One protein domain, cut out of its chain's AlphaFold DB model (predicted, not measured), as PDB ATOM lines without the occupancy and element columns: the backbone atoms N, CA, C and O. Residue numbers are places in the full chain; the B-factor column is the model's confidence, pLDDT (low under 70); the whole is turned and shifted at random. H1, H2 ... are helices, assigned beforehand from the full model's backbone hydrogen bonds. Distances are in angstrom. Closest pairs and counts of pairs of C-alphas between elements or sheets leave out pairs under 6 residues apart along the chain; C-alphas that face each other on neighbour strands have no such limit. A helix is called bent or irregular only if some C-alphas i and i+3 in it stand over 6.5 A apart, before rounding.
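Overview. This is residues 2 to 44 of the 191 residues of an uncharacterized protein of Bacillus sp. THAF10 (UniProt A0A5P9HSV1). One long, nearly straight helix, H2, makes almost the whole length of this rod, and at its first end the short helix H1 sits off to one side on a small hook of chain, so that the outline is an L with a very short foot. Residues 15 to 44, of which 15 to 41 belong to H2, stand free with no other part packed on them. The printed part has 43 residues with two named helices, H1 then H2, and no named strand; the class is all helix. It is extended, with a radius of gyration of the C-alphas of 17.2 A, and it spans 53 by 18 by 7 A.

Along the chain. H1 is residues 2 to 5, beginning with C-alpha 2 at (-49.457, 18.247, -11.528); its first and last C-alphas are 5.6 A apart. H2 is residues 11 to 41, from C-alpha 11 at (-55.352, 18.313, -25.040) to C-alpha 41 at (-16.207, -1.828, -32.171), 44.6 A from first to last C-alpha. Residues 42 to 44 follow it.

Arrangement. H1 and H2 are joined by a tight link of five residues, yet they are apart, with no C-alpha of the one within 8 A of the other. H2 is not bent. In H2 every O i to N i+4 pair is within hydrogen-bond range; H1, with four residues, is too short for such a pair, and its one O i to N i+3 pair is not within range.

Size, cuts and confidence. The two C-alphas farthest apart are those of Asn 7 and Ser 44, at 52.7 A. The printed part has no cut, and it has no long link. The mean pLDDT of the printed part is 76.5; residues 2 to 9 and 38 to 44 are under 70.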
ATOM      1  N   GLU A   2     -48.658  17.073 -11.940       55.22
ATOM      2  CA  GLU A   2     -49.457  18.247 -11.528       55.22
ATOM      3  C   GLU A   2     -49.991  19.170 -12.647       55.22
ATOM      4  O   GLU A   2     -50.961  19.890 -12.429       55.22
ATOM      5  N   ALA A   3     -49.392  19.189 -13.842       55.72
ATOM      6  CA  ALA A   3     -49.832  20.076 -14.931       55.72
ATOM      7  C   ALA A   3     -51.046  19.537 -15.716       55.72
ATOM      8  O   ALA A   3     -51.777  20.318 -16.322       55.72
ATOM      9  N   PHE A   4     -51.260  18.215 -15.694       53.41
ATOM     10  CA  PHE A   4     -52.367  17.547 -16.390       53.41
ATOM     11  C   PHE A   4     -53.673  17.670 -15.592       53.41
ATOM     12  O   PHE A   4     -54.728  17.929 -16.159       53.41
ATOM     13  N   GLU A   5     -53.584  17.586 -14.263       58.66
ATOM     14  CA  GLU A   5     -54.736  17.685 -13.355       58.66
ATOM     15  C   GLU A   5     -55.337  19.095 -13.277       58.66
ATOM     16  O   GLU A   5     -56.502  19.256 -12.926       58.66
ATOM     17  N   LYS A   6     -54.566  20.129 -13.634       63.94
ATOM     18  CA  LYS A   6     -55.015  21.526 -13.568       63.94
ATOM     19  C   LYS A   6     -55.618  22.062 -14.879       63.94
ATOM     20  O   LYS A   6     -55.924  23.248 -14.935       63.94
ATOM     21  N   ASN A   7     -55.794  21.237 -15.923       60.91
ATOM     22  CA  ASN A   7     -56.359  21.640 -17.228       60.91
ATOM     23  C   ASN A   7     -55.726  22.920 -17.833       60.91
ATOM     24  O   ASN A   7     -56.400  23.687 -18.516       60.91
ATOM     25  N   LEU A   8     -54.433  23.181 -17.590       62.09
ATOM     26  CA  LEU A   8     -53.790  24.433 -18.025       62.09
ATOM     27  C   LEU A   8     -53.561  24.524 -19.542       62.09
ATOM     28  O   LEU A   8     -53.304  25.614 -20.047       62.09
ATOM     29  N   PHE A   9     -53.635  23.404 -20.271       64.69
ATOM     30  CA  PHE A   9     -53.367  23.363 -21.708       64.69
ATOM     31  C   PHE A   9     -54.395  22.499 -22.453       64.69
ATOM     32  O   PHE A   9     -54.724  21.409 -21.979       64.69
ATOM     33  N   PRO A  10     -54.867  22.936 -23.636       77.88
ATOM     34  CA  PRO A  10     -55.693  22.119 -24.518       77.88
ATOM     35  C   PRO A  10     -55.030  20.776 -24.842       77.88
ATOM     36  O   PRO A  10     -53.846  20.724 -25.186       77.88
ATOM     37  N   VAL A  11     -55.813  19.696 -24.800       75.25
ATOM     38  CA  VAL A  11     -55.352  18.313 -25.040       75.25
ATOM     39  C   VAL A  11     -54.618  18.169 -26.380       75.25
ATOM     40  O   VAL A  11     -53.619  17.461 -26.452       75.25
ATOM     41  N   ALA A  12     -55.038  18.910 -27.411       75.88
ATOM     42  CA  ALA A  12     -54.384  18.921 -28.720       75.88
ATOM     43  C   ALA A  12     -52.917  19.396 -28.665       75.88
ATOM     44  O   ALA A  12     -52.048  18.778 -29.275       75.88
ATOM     45  N   ILE A  13     -52.618  20.436 -27.876       78.19
ATOM     46  CA  ILE A  13     -51.251  20.971 -27.716       78.19
ATOM     47  C   ILE A  13     -50.377  19.973 -26.946       78.19
ATOM     48  O   ILE A  13     -49.188  19.815 -27.229       78.19
ATOM     49  N   LEU A  14     -50.961  19.277 -25.971       76.06
ATOM     50  CA  LEU A  14     -50.265  18.234 -25.218       76.06
ATOM     51  C   LEU A  14     -49.956  17.018 -26.099       76.06
ATOM     52  O   LEU A  14     -48.862  16.468 -26.002       76.06
ATOM     53  N   GLN A  15     -50.880  16.634 -26.980       81.50
ATOM     54  CA  GLN A  15     -50.702  15.525 -27.913       81.50
ATOM     55  C   GLN A  15     -49.618  15.824 -28.958       81.50
ATOM     56  O   GLN A  15     -48.756  14.980 -29.191       81.50
ATOM     57  N   GLU A  16     -49.591  17.042 -29.506       84.31
ATOM     58  CA  GLU A  16     -48.536  17.495 -30.423       84.31
ATOM     59  C   GLU A  16     -47.154  17.478 -29.748       84.31
ATOM     60  O   GLU A  16     -46.182  16.954 -30.297       84.31
ATOM     61  N   ARG A  17     -47.056  17.985 -28.510       84.81
ATOM     62  CA  ARG A  17     -45.795  17.961 -27.751       84.81
ATOM     63  C   ARG A  17     -45.356  16.550 -27.387       84.81
ATOM     64  O   ARG A  17     -44.168  16.259 -27.467       84.81
ATOM     65  N   LEU A  18     -46.287  15.674 -27.014       86.62
ATOM     66  CA  LEU A  18     -45.988  14.265 -26.758       86.62
ATOM     67  C   LEU A  18     -45.477  13.567 -28.017       86.62
ATOM     68  O   LEU A  18     -44.515  12.809 -27.931       86.62
ATOM     69  N   GLN A  19     -46.067  13.855 -29.177       88.19
ATOM     70  CA  GLN A  19     -45.621  13.296 -30.448       88.19
ATOM     71  C   GLN A  19     -44.206  13.767 -30.798       88.19
ATOM     72  O   GLN A  19     -43.364  12.942 -31.140       88.19
ATOM     73  N   LYS A  20     -43.913  15.060 -30.616       91.94
ATOM     74  CA  LYS A  20     -42.569  15.615 -30.824       91.94
ATOM     75  C   LYS A  20     -41.527  15.023 -29.866       91.94
ATOM     76  O   LYS A  20     -40.432  14.660 -30.281       91.94
ATOM     77  N   ILE A  21     -41.874  14.869 -28.588       90.75
ATOM     78  CA  ILE A  21     -40.988  14.240 -27.597       90.75
ATOM     79  C   ILE A  21     -40.766  12.759 -27.935       90.75
ATOM     80  O   ILE A  21     -39.661  12.249 -27.764       90.75
ATOM     81  N   ALA A  22     -41.785  12.058 -28.437       91.62
ATOM     82  CA  ALA A  22     -41.658  10.663 -28.849       91.62
ATOM     83  C   ALA A  22     -40.719  10.501 -30.054       91.62
ATOM     84  O   ALA A  22     -39.894   9.587 -30.053       91.62
ATOM     85  N   THR A  23     -40.792  11.397 -31.045       93.69
ATOM     86  CA  THR A  23     -39.868  11.383 -32.190       93.69
ATOM     87  C   THR A  23     -38.442  11.723 -31.767       93.69
ATOM     88  O   THR A  23     -37.523  10.988 -32.110       93.69
ATOM     89  N   GLU A  24     -38.252  12.759 -30.944       93.56
ATOM     90  CA  GLU A  24     -36.928  13.125 -30.418       93.56
ATOM     91  C   GLU A  24     -36.317  11.986 -29.589       93.56
ATOM     92  O   GLU A  24     -35.134  11.677 -29.718       93.56
ATOM     93  N   LYS A  25     -37.130  11.302 -28.771       93.69
ATOM     94  CA  LYS A  25     -36.690  10.126 -28.016       93.69
ATOM     95  C   LYS A  25     -36.240   8.997 -28.948       93.69
ATOM     96  O   LYS A  25     -35.187   8.415 -28.701       93.69
ATOM     97  N   ALA A  26     -37.001   8.699 -30.001       93.19
ATOM     98  CA  ALA A  26     -36.649   7.655 -30.962       93.19
ATOM     99  C   ALA A  26     -35.346   7.981 -31.715       93.19
ATOM    100  O   ALA A  26     -34.489   7.112 -31.870       93.19
ATOM    101  N   GLU A  27     -35.152   9.238 -32.120       94.12
ATOM    102  CA  GLU A  27     -33.907   9.699 -32.748       94.12
ATOM    103  C   GLU A  27     -32.705   9.605 -31.800       94.12
ATOM    104  O   GLU A  27     -31.618   9.190 -32.204       94.12
ATOM    105  N   LEU A  28     -32.886   9.976 -30.529       93.12
ATOM    106  CA  LEU A  28     -31.837   9.871 -29.515       93.12
ATOM    107  C   LEU A  28     -31.501   8.413 -29.188       93.12
ATOM    108  O   LEU A  28     -30.325   8.091 -29.026       93.12
ATOM    109  N   GLU A  29     -32.491   7.523 -29.124       92.50
ATOM    110  CA  GLU A  29     -32.265   6.082 -28.953       92.50
ATOM    111  C   GLU A  29     -31.535   5.480 -30.157       92.50
ATOM    112  O   GLU A  29     -30.599   4.704 -29.969       92.50
ATOM    113  N   HIS A  30     -31.884   5.888 -31.381       90.88
ATOM    114  CA  HIS A  30     -31.170   5.478 -32.589       90.88
ATOM    115  C   HIS A  30     -29.700   5.905 -32.546       90.88
ATOM    116  O   HIS A  30     -28.814   5.058 -32.640       90.88
ATOM    117  N   LYS A  31     -29.431   7.194 -32.299       91.75
ATOM    118  CA  LYS A  31     -28.063   7.722 -32.177       91.75
ATOM    119  C   LYS A  31     -27.285   7.043 -31.057       91.75
ATOM    120  O   LYS A  31     -26.105   6.747 -31.216       91.75
ATOM    121  N   ARG A  32     -27.929   6.773 -29.918       90.06
ATOM    122  CA  ARG A  32     -27.312   6.029 -28.816       90.06
ATOM    123  C   ARG A  32     -26.920   4.622 -29.266       90.06
ATOM    124  O   ARG A  32     -25.825   4.182 -28.934       90.06
ATOM    125  N   ASN A  33     -27.786   3.922 -29.992       85.94
ATOM    126  CA  ASN A  33     -27.503   2.571 -30.469       85.94
ATOM    127  C   ASN A  33     -26.378   2.572 -31.511       85.94
ATOM    128  O   ASN A  33     -25.467   1.760 -31.393       85.94
ATOM    129  N   GLU A  34     -26.372   3.518 -32.453       84.50
ATOM    130  CA  GLU A  34     -25.264   3.707 -33.398       84.50
ATOM    131  C   GLU A  34     -23.942   3.966 -32.669       84.50
ATOM    132  O   GLU A  34     -22.958   3.268 -32.901       84.50
ATOM    133  N   LEU A  35     -23.922   4.912 -31.724       81.69
ATOM    134  CA  LEU A  35     -22.735   5.208 -30.921       81.69
ATOM    135  C   LEU A  35     -22.313   4.022 -30.051       81.69
ATOM    136  O   LEU A  35     -21.123   3.794 -29.880       81.69
ATOM    137  N   SER A  36     -23.256   3.245 -29.519       78.81
ATOM    138  CA  SER A  36     -22.958   2.036 -28.747       78.81
ATOM    139  C   SER A  36     -22.329   0.955 -29.622       78.81
ATOM    140  O   SER A  36     -21.408   0.288 -29.162       78.81
ATOM    141  N   ILE A  37     -22.795   0.792 -30.863       74.31
ATOM    142  CA  ILE A  37     -22.201  -0.123 -31.843       74.31
ATOM    143  C   ILE A  37     -20.786   0.354 -32.183       74.31
ATOM    144  O   ILE A  37     -19.845  -0.428 -32.075       74.31
ATOM    145  N   HIS A  38     -20.616   1.645 -32.483       67.75
ATOM    146  CA  HIS A  38     -19.306   2.241 -32.751       67.75
ATOM    147  C   HIS A  38     -18.345   2.125 -31.568       67.75
ATOM    148  O   HIS A  38     -17.187   1.801 -31.772       67.75
ATOM    149  N   LEU A  39     -18.783   2.350 -30.330       65.56
ATOM    150  CA  LEU A  39     -17.929   2.211 -29.148       65.56
ATOM    151  C   LEU A  39     -17.610   0.746 -28.845       65.56
ATOM    152  O   LEU A  39     -16.485   0.450 -28.473       65.56
ATOM    153  N   SER A  40     -18.553  -0.174 -29.072       59.75
ATOM    154  CA  SER A  40     -18.293  -1.613 -28.934       59.75
ATOM    155  C   SER A  40     -17.313  -2.154 -29.981       59.75
ATOM    156  O   SER A  40     -16.598  -3.111 -29.703       59.75
ATOM    157  N   SER A  41     -17.236  -1.534 -31.165       58.53
ATOM    158  CA  SER A  41     -16.207  -1.828 -32.171       58.53
ATOM    159  C   SER A  41     -14.927  -1.002 -31.993       58.53
ATOM    160  O   SER A  41     -13.879  -1.375 -32.513       58.53
ATOM    161  N   SER A  42     -14.997   0.094 -31.231       49.69
ATOM    162  CA  SER A  42     -13.897   1.012 -30.920       49.69
ATOM    163  C   SER A  42     -13.387   0.848 -29.488       49.69
ATOM    164  O   SER A  42     -12.912   1.826 -28.906       49.69
ATOM    165  N   ASP A  43     -13.416  -0.367 -28.921       48.12
ATOM    166  CA  ASP A  43     -12.458  -0.748 -27.874       48.12
ATOM    167  C   ASP A  43     -11.071  -0.712 -28.531       48.12
ATOM    168  O   ASP A  43     -10.520  -1.705 -29.011       48.12
ATOM    169  N   SER A  44     -10.577   0.518 -28.688       51.03
ATOM    170  CA  SER A  44      -9.464   0.874 -29.539       51.03
ATOM    171  C   SER A  44      -8.236   0.205 -28.961       51.03
ATOM    172  O   SER A  44      -7.682   0.646 -27.950       51.03
TER     173      SER A  44